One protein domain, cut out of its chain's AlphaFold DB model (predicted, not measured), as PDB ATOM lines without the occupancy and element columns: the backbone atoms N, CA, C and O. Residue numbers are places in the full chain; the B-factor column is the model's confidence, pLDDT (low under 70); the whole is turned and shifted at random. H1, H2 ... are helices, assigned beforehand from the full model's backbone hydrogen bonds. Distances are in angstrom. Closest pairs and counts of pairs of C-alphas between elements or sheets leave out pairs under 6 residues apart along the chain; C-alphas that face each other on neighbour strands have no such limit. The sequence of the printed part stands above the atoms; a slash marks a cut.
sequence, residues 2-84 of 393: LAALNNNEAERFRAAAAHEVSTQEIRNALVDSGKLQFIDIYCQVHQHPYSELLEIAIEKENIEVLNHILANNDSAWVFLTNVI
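This is residues 2 to 84 of the 393 residues of an uncharacterized protein of Rickettsiales bacterium (UniProt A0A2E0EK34). The chain winds back and forth into a short stack of helices in two rows, with H1, H3, H5 and H7 in one and H2, H4 and H6 in the other. H1 and H2 make one end and H7 the other. The printed part has 83 residues with seven named helices, H1 to H7 in order, and no named strand: the class is all helix. It is compact, with a radius of gyration of the C-alphas of 12.1 A, and elongated, spanning 35 by 22 by 20 A.

H1, residues 2 to 6, touches H2, residues 10 to 17; their closest C-alphas, of Ala 4 and Phe 13, are 5.1 A apart. H2 touches H4, residues 36 to 45, the closest C-alphas being those of Arg 14 and Ile 41 at 6.1 A. H3, residues 24 to 33, touches H5, residues 50 to 59, at a steep tilt of 64 degrees, the same way; the closest C-alphas, of Val 31 and Ala 57, are 6.0 A apart. H5 and H6, residues 63 to 72, form a helical hairpin at a shallow tilt of 21 degrees, closest at the C-alphas of Ala 57 and Leu 66, 6.1 A. H7, residues 74 to 83, touches H5, with the C-alphas of Ser 51 and Ala 76 closest at 6.5 A. Every O i to N i+4 pair is within hydrogen-bond range in H1 to H6, and 5 of 6 in H7.

H1 begins at C-alpha 2 (91.213, 146.849, 120.874). H4 measures 14.4 A and H7 15.3 A, ending at C-alpha 83 (106.505, 158.294, 141.388).

The C-alphas farthest apart, of Asn 7 and Asn 82, are 35.9 A apart. The printed part has no cut and no long link. Residues 47 to 49, 78 and 80 to 84 are under pLDDT 70.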
ATOM      1  N   LEU A   2      91.829 145.507 121.023       90.50
ATOM      2  CA  LEU A   2      91.213 146.849 120.874       90.50
ATOM      3  C   LEU A   2      89.776 146.849 120.321       90.50
ATOM      4  O   LEU A   2      88.901 147.520 120.859       90.50
ATOM      5  N   ALA A   3      89.510 146.056 119.279       91.19
ATOM      6  CA  ALA A   3      88.170 145.955 118.698       91.19
ATOM      7  C   ALA A   3      87.128 145.463 119.722       91.19
ATOM      8  O   ALA A   3      86.028 146.004 119.795       91.19
ATOM      9  N   ALA A   4      87.494 144.486 120.559       91.50
ATOM     10  CA  ALA A   4      86.616 143.964 121.602       91.50
ATOM     11  C   ALA A   4      86.386 144.988 122.731       91.50
ATOM     12  O   ALA A   4      85.272 145.092 123.240       91.50
ATOM     13  N   LEU A   5      87.402 145.788 123.081       91.00
ATOM     14  CA  LEU A   5      87.266 146.890 124.043       91.00
ATOM     15  C   LEU A   5      86.290 147.967 123.537       91.00
ATOM     16  O   LEU A   5      85.379 148.381 124.262       91.00
ATOM     17  N   ASN A   6      86.446 148.381 122.276       91.19
ATOM     18  CA  ASN A   6      85.600 149.396 121.640       91.19
ATOM     19  C   ASN A   6      84.144 148.930 121.525       91.19
ATOM     20  O   ASN A   6      83.231 149.683 121.854       91.19
ATOM     21  N   ASN A   7      83.935 147.659 121.172       93.06
ATOM     22  CA  ASN A   7      82.607 147.055 121.035       93.06
ATOM     23  C   ASN A   7      81.995 146.580 122.365       93.06
ATOM     24  O   ASN A   7      80.882 146.064 122.375       93.06
ATOM     25  N   ASN A   8      82.695 146.761 123.491       91.25
ATOM     26  CA  ASN A   8      82.245 146.343 124.820       91.25
ATOM     27  C   ASN A   8      82.027 144.817 124.973       91.25
ATOM     28  O   ASN A   8      81.152 144.376 125.716       91.25
ATOM     29  N   GLU A   9      82.844 144.003 124.303       95.31
ATOM     30  CA  GLU A   9      82.729 142.539 124.255       95.31
ATOM     31  C   GLU A   9      83.728 141.859 125.217       95.31
ATOM     32  O   GLU A   9      84.816 141.438 124.815       95.31
ATOM     33  N   ALA A  10      83.368 141.725 126.498       91.88
ATOM     34  CA  ALA A  10      84.264 141.234 127.557       91.88
ATOM     35  C   ALA A  10      84.848 139.826 127.303       91.88
ATOM     36  O   ALA A  10      86.053 139.623 127.442       91.88
ATOM     37  N   GLU A  11      84.029 138.858 126.875       93.06
ATOM     38  CA  GLU A  11      84.502 137.485 126.616       93.06
ATOM     39  C   GLU A  11      85.459 137.411 125.423       93.06
ATOM     40  O   GLU A  11      86.478 136.721 125.468       93.06
ATOM     41  N   ARG A  12      85.186 138.184 124.365       93.25
ATOM     42  CA  ARG A  12      86.099 138.300 123.220       93.25
ATOM     43  C   ARG A  12      87.396 138.989 123.604       93.25
ATOM     44  O   ARG A  12      88.455 138.599 123.123       93.25
ATOM     45  N   PHE A  13      87.326 139.985 124.483       94.06
ATOM     46  CA  PHE A  13      88.516 140.635 125.007       94.06
ATOM     47  C   PHE A  13      89.364 139.668 125.838       94.06
ATOM     48  O   PHE A  13      90.567 139.603 125.609       94.06
ATOM     49  N   ARG A  14      88.756 138.866 126.725       92.19
ATOM     50  CA  ARG A  14      89.458 137.836 127.511       92.19
ATOM     51  C   ARG A  14      90.145 136.807 126.614       92.19
ATOM     52  O   ARG A  14      91.319 136.510 126.819       92.19
ATOM     53  N   ALA A  15      89.435 136.300 125.606       90.88
ATOM     54  CA  ALA A  15      89.998 135.357 124.643       90.88
ATOM     55  C   ALA A  15      91.175 135.969 123.863       90.88
ATOM     56  O   ALA A  15      92.199 135.318 123.685       90.88
ATOM     57  N   ALA A  16      91.060 137.232 123.441       90.06
ATOM     58  CA  ALA A  16      92.139 137.930 122.747       90.06
ATOM     59  C   ALA A  16      93.349 138.196 123.660       90.06
ATOM     60  O   ALA A  16      94.482 137.964 123.248       90.06
ATOM     61  N   ALA A  17      93.123 138.623 124.907       88.12
ATOM     62  CA  ALA A  17      94.178 138.903 125.883       88.12
ATOM     63  C   ALA A  17      95.050 137.677 126.188       88.12
ATOM     64  O   ALA A  17      96.246 137.811 126.423       88.12
ATOM     65  N   ALA A  18      94.469 136.474 126.153       86.75
ATOM     66  CA  ALA A  18      95.200 135.232 126.399       86.75
ATOM     67  C   ALA A  18      96.198 134.864 125.281       86.75
ATOM     68  O   ALA A  18      97.071 134.021 125.493       86.75
ATOM     69  N   HIS A  19      96.060 135.459 124.092       83.50
ATOM     70  CA  HIS A  19      96.835 135.103 122.899       83.50
ATOM     71  C   HIS A  19      97.639 136.269 122.309       83.50
ATOM     72  O   HIS A  19      98.609 136.032 121.591       83.50
ATOM     73  N   GLU A  20      97.257 137.514 122.591       80.19
ATOM     74  CA  GLU A  20      97.949 138.714 122.123       80.19
ATOM     75  C   GLU A  20      99.002 139.197 123.139       80.19
ATOM     76  O   GLU A  20      98.808 139.147 124.354       80.19
ATOM     77  N   VAL A  21     100.132 139.699 122.632       78.56
ATOM     78  CA  VAL A  21     101.140 140.381 123.455       78.56
ATOM     79  C   VAL A  21     100.614 141.767 123.823       78.56
ATOM     80  O   VAL A  21     100.117 142.491 122.960       78.56
ATOM     81  N   SER A  22     100.754 142.153 125.092       78.75
ATOM     82  CA  SER A  22     100.405 143.504 125.529       78.75
ATOM     83  C   SER A  22     101.239 144.561 124.799       78.75
ATOM     84  O   SER A  22     102.466 144.464 124.720       78.75
ATOM     85  N   THR A  23     100.567 145.594 124.291       85.25
ATOM     86  CA  THR A  23     101.193 146.752 123.650       85.25
ATOM     87  C   THR A  23     100.830 148.036 124.390       85.25
ATOM     88  O   THR A  23      99.793 148.130 125.054       85.25
ATOM     89  N   GLN A  24     101.658 149.072 124.228       86.94
ATOM     90  CA  GLN A  24     101.382 150.395 124.792       86.94
ATOM     91  C   GLN A  24     100.041 150.968 124.314       86.94
ATOM     92  O   GLN A  24      99.342 151.624 125.077       86.94
ATOM     93  N   GLU A  25      99.659 150.684 123.069       89.56
ATOM     94  CA  GLU A  25      98.389 151.120 122.485       89.56
ATOM     95  C   GLU A  25      97.184 150.521 123.224       89.56
ATOM     96  O   GLU A  25      96.240 151.235 123.555       89.56
ATOM     97  N   ILE A  26      97.247 149.230 123.566       89.06
ATOM     98  CA  ILE A  26      96.206 148.546 124.341       89.06
ATOM     99  C   ILE A  26      96.127 149.115 125.759       89.06
ATOM    100  O   ILE A  26      95.030 149.388 126.243       89.06
ATOM    101  N   ARG A  27      97.275 149.329 126.415       90.94
ATOM    102  CA  ARG A  27      97.326 149.913 127.765       90.94
ATOM    103  C   ARG A  27      96.754 151.330 127.797       90.94
ATOM    104  O   ARG A  27      95.930 151.634 128.655       90.94
ATOM    105  N   ASN A  28      97.118 152.163 126.822       91.44
ATOM    106  CA  ASN A  28      96.564 153.506 126.667       91.44
ATOM    107  C   ASN A  28      95.049 153.469 126.472       91.44
ATOM    108  O   ASN A  28      94.343 154.159 127.201       91.44
ATOM    109  N   ALA A  29      94.562 152.628 125.557       91.12
ATOM    110  CA  ALA A  29      93.136 152.497 125.282       91.12
ATOM    111  C   ALA A  29      92.346 151.990 126.498       91.12
ATOM    112  O   ALA A  29      91.230 152.445 126.735       91.12
ATOM    113  N   LEU A  30      92.914 151.078 127.294       91.88
ATOM    114  CA  LEU A  30      92.302 150.607 128.539       91.88
ATOM    115  C   LEU A  30      92.106 151.754 129.531       91.88
ATOM    116  O   LEU A  30      90.987 151.943 130.009       91.88
ATOM    117  N   VAL A  31      93.157 152.540 129.785       92.12
ATOM    118  CA  VAL A  31      93.082 153.700 130.685       92.12
ATOM    119  C   VAL A  31      92.145 154.774 130.128       92.12
ATOM    120  O   VAL A  31      91.314 155.280 130.872       92.12
ATOM    121  N   ASP A  32      92.208 155.085 128.831       91.62
ATOM    122  CA  ASP A  32      91.337 156.090 128.194       91.62
ATOM    123  C   ASP A  32      89.863 155.697 128.236       91.62
ATOM    124  O   ASP A  32      88.985 156.545 128.378       91.62
ATOM    125  N   SER A  33      89.578 154.399 128.112       91.12
ATOM    126  CA  SER A  33      88.205 153.908 128.104       91.12
ATOM    127  C   SER A  33      87.509 154.038 129.458       91.12
ATOM    128  O   SER A  33      86.279 154.039 129.492       91.12
ATOM    129  N   GLY A  34      88.265 154.057 130.565       85.19
ATOM    130  CA  GLY A  34      87.729 154.005 131.931       85.19
ATOM    131  C   GLY A  34      86.966 152.716 132.276       85.19
ATOM    132  O   GLY A  34      86.395 152.600 133.354       85.19
ATOM    133  N   LYS A  35      86.926 151.712 131.389       91.00
ATOM    134  CA  LYS A  35      86.090 150.520 131.586       91.00
ATOM    135  C   LYS A  35      86.770 149.509 132.518       91.00
ATOM    136  O   LYS A  35      87.456 148.594 132.056       91.00
ATOM    137  N   LEU A  36      86.516 149.629 133.822       89.44
ATOM    138  CA  LEU A  36      87.154 148.840 134.892       89.44
ATOM    139  C   LEU A  36      87.127 147.318 134.667       89.44
ATOM    140  O   LEU A  36      88.140 146.649 134.853       89.44
ATOM    141  N   GLN A  37      86.023 146.775 134.143       90.75
ATOM    142  CA  GLN A  37      85.905 145.338 133.846       90.75
ATOM    143  C   GLN A  37      86.966 144.819 132.856       90.75
ATOM    144  O   GLN A  37      87.375 143.663 132.931       90.75
ATOM    145  N   PHE A  38      87.424 145.653 131.917       91.50
ATOM    146  CA  PHE A  38      88.462 145.265 130.957       91.50
ATOM    147  C   PHE A  38      89.858 145.382 131.558       91.50
ATOM    148  O   PHE A  38      90.731 144.591 131.206       91.50
ATOM    149  N   ILE A  39      90.051 146.319 132.490       89.06
ATOM    150  CA  ILE A  39      91.268 146.417 133.297       89.06
ATOM    151  C   ILE A  39      91.407 145.162 134.164       89.06
ATOM    152  O   ILE A  39      92.479 144.567 134.176       89.06
ATOM    153  N   ASP A  40      90.327 144.692 134.794       87.56
ATOM    154  CA  ASP A  40      90.337 143.445 135.570       87.56
ATOM    155  C   ASP A  40      90.717 142.239 134.720       87.56
ATOM    156  O   ASP A  40      91.613 141.476 135.082       87.56
ATOM    157  N   ILE A  41      90.070 142.080 133.562       88.88
ATOM    158  CA  ILE A  41      90.379 140.987 132.634       88.88
ATOM    159  C   ILE A  41      91.845 141.059 132.201       88.88
ATOM    160  O   ILE A  41      92.544 140.048 132.213       88.88
ATOM    161  N   TYR A  42      92.323 142.248 131.846       89.06
ATOM    162  CA  TYR A  42      93.705 142.457 131.440       89.06
ATOM    163  C   TYR A  42      94.691 142.109 132.570       89.06
ATOM    164  O   TYR A  42      95.656 141.376 132.350       89.06
ATOM    165  N   CYS A  43      94.419 142.555 133.795       85.06
ATOM    166  CA  CYS A  43      95.257 142.297 134.961       85.06
ATOM    167  C   CYS A  43      95.243 140.843 135.446       85.06
ATOM    168  O   CYS A  43      96.209 140.398 136.061       85.06
ATOM    169  N   GLN A  44      94.170 140.098 135.186       86.25
ATOM    170  CA  GLN A  44      94.098 138.663 135.462       86.25
ATOM    171  C   GLN A  44      94.932 137.843 134.473       86.25
ATOM    172  O   GLN A  44      95.475 136.802 134.839       86.25
ATOM    173  N   VAL A  45      95.004 138.290 133.217       85.38
ATOM    174  CA  VAL A  45      95.649 137.545 132.130       85.38
ATOM    175  C   VAL A  45      97.148 137.837 132.046       85.38
ATOM    176  O   VAL A  45      97.939 136.922 131.815       85.38
ATOM    177  N   HIS A  46      97.563 139.085 132.264       81.00
ATOM    178  CA  HIS A  46      98.970 139.475 132.208       81.00
ATOM    179  C   HIS A  46      99.575 139.525 133.620       81.00
ATOM    180  O   HIS A  46      98.965 140.035 134.554       81.00
ATOM    181  N   GLN A  47     100.789 138.994 133.797       64.75
ATOM    182  CA  GLN A  47     101.508 139.043 135.077       64.75
ATOM    183  C   GLN A  47     102.189 140.412 135.244       64.75
ATOM    184  O   GLN A  47     102.914 140.850 134.358       64.75
ATOM    185  N   HIS A  48     101.970 141.081 136.381       63.47
ATOM    186  CA  HIS A  48     102.531 142.404 136.728       63.47
ATOM    187  C   HIS A  48     102.151 143.654 135.874       63.47
ATOM    188  O   HIS A  48     102.927 144.604 135.856       63.47
ATOM    189  N   PRO A  49     100.960 143.773 135.251       69.31
ATOM    190  CA  PRO A  49     100.600 144.933 134.421       69.31
ATOM    191  C   PRO A  49     100.250 146.200 135.209       69.31
ATOM    192  O   PRO A  49     100.084 147.274 134.630       69.31
ATOM    193  N   TYR A  50     100.071 146.074 136.524       71.44
ATOM    194  CA  TYR A  50      99.552 147.159 137.345       71.44
ATOM    195  C   TYR A  50     100.482 148.367 137.388       71.44
ATOM    196  O   TYR A  50      99.968 149.471 137.432       71.44
ATOM    197  N   SER A  51     101.809 148.201 137.343       74.25
ATOM    198  CA  SER A  51     102.733 149.345 137.324       74.25
ATOM    199  C   SER A  51     102.622 150.149 136.029       74.25
ATOM    200  O   SER A  51     102.541 151.367 136.079       74.25
ATOM    201  N   GLU A  52     102.531 149.477 134.880       83.00
ATOM    202  CA  GLU A  52     102.441 150.132 133.567       83.00
ATOM    203  C   GLU A  52     101.094 150.843 133.376       83.00
ATOM    204  O   GLU A  52     101.030 151.950 132.850       83.00
ATOM    205  N   LEU A  53      99.997 150.217 133.820       86.44
ATOM    206  CA  LEU A  53      98.682 150.862 133.807       86.44
ATOM    207  C   LEU A  53      98.605 152.015 134.808       86.44
ATOM    208  O   LEU A  53      97.942 153.012 134.530       86.44
ATOM    209  N   LEU A  54      99.276 151.885 135.954       84.88
ATOM    210  CA  LEU A  54      99.341 152.924 136.972       84.88
ATOM    211  C   LEU A  54     100.103 154.150 136.460       84.88
ATOM    212  O   LEU A  54      99.592 155.249 136.617       84.88
ATOM    213  N   GLU A  55     101.254 153.981 135.799       85.56
ATOM    214  CA  GLU A  55     101.995 155.084 135.161       85.56
ATOM    215  C   GLU A  55     101.107 155.871 134.189       85.56
ATOM    216  O   GLU A  55     100.957 157.084 134.326       85.56
ATOM    217  N   ILE A  56     100.432 155.176 133.271       87.12
ATOM    218  CA  ILE A  56      99.560 155.811 132.274       87.12
ATOM    219  C   ILE A  56      98.358 156.494 132.947       87.12
ATOM    220  O   ILE A  56      97.957 157.588 132.551       87.12
ATOM    221  N   ALA A  57      97.762 155.870 133.967       88.19
ATOM    222  CA  ALA A  57      96.643 156.456 134.702       88.19
ATOM    223  C   ALA A  57      97.055 157.699 135.508       88.19
ATOM    224  O   ALA A  57      96.251 158.623 135.631       88.19
ATOM    225  N   ILE A  58      98.297 157.752 136.004       84.88
ATOM    226  CA  ILE A  58      98.882 158.942 136.636       84.88
ATOM    227  C   ILE A  58      99.077 160.046 135.597       84.88
ATOM    228  O   ILE A  58      98.594 161.154 135.813       84.88
ATOM    229  N   GLU A  59      99.738 159.748 134.472       85.19
ATOM    230  CA  GLU A  59      99.988 160.715 133.390       85.19
ATOM    231  C   GLU A  59      98.695 161.357 132.874       85.19
ATOM    232  O   GLU A  59      98.675 162.531 132.512       85.19
ATOM    233  N   LYS A  60      97.606 160.585 132.863       86.38
ATOM    234  CA  LYS A  60      96.292 161.020 132.382       86.38
ATOM    235  C   LYS A  60      95.366 161.550 133.477       86.38
ATOM    236  O   LYS A  60      94.230 161.900 133.173       86.38
ATOM    237  N   GLU A  61      95.808 161.571 134.735       86.38
ATOM    238  CA  GLU A  61      94.987 161.896 135.911       86.38
ATOM    239  C   GLU A  61      93.637 161.137 135.969       86.38
ATOM    240  O   GLU A  61      92.621 161.675 136.419       86.38
ATOM    241  N   ASN A  62      93.592 159.873 135.524       89.12
ATOM    242  CA  ASN A  62      92.353 159.088 135.509       89.12
ATOM    243  C   ASN A  62      92.043 158.500 136.898       89.12
ATOM    244  O   ASN A  62      92.418 157.371 137.218       89.12
ATOM    245  N   ILE A  63      91.330 159.275 137.720       87.12
ATOM    246  CA  ILE A  63      91.011 158.957 139.122       87.12
ATOM    247  C   ILE A  63      90.278 157.623 139.294       87.12
ATOM    248  O   ILE A  63      90.603 156.865 140.204       87.12
ATOM    249  N   GLU A  64      89.318 157.316 138.423       88.69
ATOM    250  CA  GLU A  64      88.504 156.100 138.528       88.69
ATOM    251  C   GLU A  64      89.370 154.843 138.367       88.69
ATOM    252  O   GLU A  64      89.328 153.924 139.187       88.69
ATOM    253  N   VAL A  65      90.239 154.847 137.352       88.19
ATOM    254  CA  VAL A  65      91.187 153.756 137.099       88.19
ATOM    255  C   VAL A  65      92.242 153.672 138.201       88.19
ATOM    256  O   VAL A  65      92.577 152.569 138.639       88.19
ATOM    257  N   LEU A  66      92.739 154.815 138.687       87.00
ATOM    258  CA  LEU A  66      93.683 154.860 139.804       87.00
ATOM    259  C   LEU A  66      93.087 154.216 141.058       87.00
ATOM    260  O   LEU A  66      93.701 153.308 141.614       87.00
ATOM    261  N   ASN A  67      91.884 154.623 141.474       85.94
ATOM    262  CA  ASN A  67      91.201 154.056 142.641       85.94
ATOM    263  C   ASN A  67      91.004 152.545 142.493       85.94
ATOM    264  O   ASN A  67      91.251 151.794 143.439       85.94
ATOM    265  N   HIS A  68      90.631 152.090 141.295       87.12
ATOM    266  CA  HIS A  68      90.429 150.674 141.007       87.12
ATOM    267  C   HIS A  68      91.722 149.851 141.100       87.12
ATOM    268  O   HIS A  68      91.756 148.823 141.778       87.12
ATOM    269  N   ILE A  69      92.814 150.310 140.479       85.56
ATOM    270  CA  ILE A  69      94.126 149.640 140.545       85.56
ATOM    271  C   ILE A  69      94.610 149.553 141.993       85.56
ATOM    272  O   ILE A  69      95.055 148.505 142.464       85.56
ATOM    273  N   LEU A  70      94.502 150.666 142.708       80.62
ATOM    274  CA  LEU A  70      94.998 150.824 144.063       80.62
ATOM    275  C   LEU A  70      94.197 150.020 145.102       80.62
ATOM    276  O   LEU A  70      94.768 149.522 146.078       80.62
ATOM    277  N   ALA A  71      92.891 149.841 144.891       79.69
ATOM    278  CA  ALA A  71      92.054 148.982 145.727       79.69
ATOM    279  C   ALA A  71      92.427 147.494 145.605       79.69
ATOM    280  O   ALA A  71      92.296 146.751 146.579       79.69
ATOM    281  N   ASN A  72      92.914 147.071 144.435       78.88
ATOM    282  CA  ASN A  72      93.132 145.662 144.104       78.88
ATOM    283  C   ASN A  72      94.603 145.217 144.159       78.88
ATOM    284  O   ASN A  72      94.883 144.025 144.039       78.88
ATOM    285  N   ASN A  73      95.556 146.137 144.350       77.19
ATOM    286  CA  ASN A  73      96.973 145.791 144.390       77.19
ATOM    287  C   ASN A  73      97.752 146.585 145.444       77.19
ATOM    288  O   ASN A  73      98.090 147.751 145.251       77.19
ATOM    289  N   ASP A  74      98.154 145.914 146.527       70.19
ATOM    290  CA  ASP A  74      98.899 146.583 147.591       70.19
ATOM    291  C   ASP A  74     100.308 147.054 147.167       70.19
ATOM    292  O   ASP A  74     100.827 148.037 147.694       70.19
ATOM    293  N   SER A  75     100.926 146.395 146.181       71.56
ATOM    294  CA  SER A  75     102.238 146.797 145.648       71.56
ATOM    295  C   SER A  75     102.170 148.059 144.779       71.56
ATOM    296  O   SER A  75     103.160 148.787 144.682       71.56
ATOM    297  N   ALA A  76     100.991 148.376 144.227       75.00
ATOM    298  CA  ALA A  76     100.749 149.613 143.488       75.00
ATOM    299  C   ALA A  76     100.904 150.851 144.391       75.00
ATOM    300  O   ALA A  76     101.388 151.882 143.930       75.00
ATOM    301  N   TRP A  77     100.610 150.732 145.695       71.31
ATOM    302  CA  TRP A  77     100.850 151.807 146.669       71.31
ATOM    303  C   TRP A  77     102.325 152.182 146.773       71.31
ATOM    304  O   TRP A  77     102.656 153.362 146.800       71.31
ATOM    305  N   VAL A  78     103.213 151.183 146.801       65.56
ATOM    306  CA  VAL A  78     104.665 151.400 146.910       65.56
ATOM    307  C   VAL A  78     105.193 152.107 145.665       65.56
ATOM    308  O   VAL A  78     106.011 153.021 145.764       65.56
ATOM    309  N   PHE A  79     104.695 151.722 144.491       70.44
ATOM    310  CA  PHE A  79     105.033 152.392 143.243       70.44
ATOM    311  C   PHE A  79     104.565 153.853 143.250       70.44
ATOM    312  O   PHE A  79     105.362 154.754 143.003       70.44
ATOM    313  N   LEU A  80     103.310 154.097 143.640       69.50
ATOM    314  CA  LEU A  80     102.737 155.440 143.696       69.50
ATOM    315  C   LEU A  80     103.541 156.380 144.612       69.50
ATOM    316  O   LEU A  80     103.779 157.531 144.259       69.50
ATOM    317  N   THR A  81     104.034 155.877 145.750       62.03
ATOM    318  CA  THR A  81     104.869 156.665 146.678       62.03
ATOM    319  C   THR A  81     106.252 157.034 146.137       62.03
ATOM    320  O   THR A  81     106.862 157.962 146.657       62.03
ATOM    321  N   ASN A  82     106.752 156.328 145.117       60.47
ATOM    322  CA  ASN A  82     108.051 156.609 144.495       60.47
ATOM    323  C   ASN A  82     107.942 157.498 143.247       60.47
ATOM    324  O   ASN A  82     108.954 158.026 142.798       60.47
ATOM    325  N   VAL A  83     106.741 157.618 142.674       58.72
ATOM    326  CA  VAL A  83     106.505 158.294 141.388       58.72
ATOM    327  C   VAL A  83     105.736 159.607 141.554       58.72
ATOM    328  O   VAL A  83     105.825 160.477 140.693       58.72
ATOM    329  N   ILE A  84     105.013 159.796 142.662       58.56
ATOM    330  CA  ILE A  84     104.156 160.968 142.866       58.56
ATOM    331  C   ILE A  84     104.707 161.897 143.953       58.56
ATOM    332  O   ILE A  84     104.517 161.652 145.141       58.56
TER     333      ILE A  84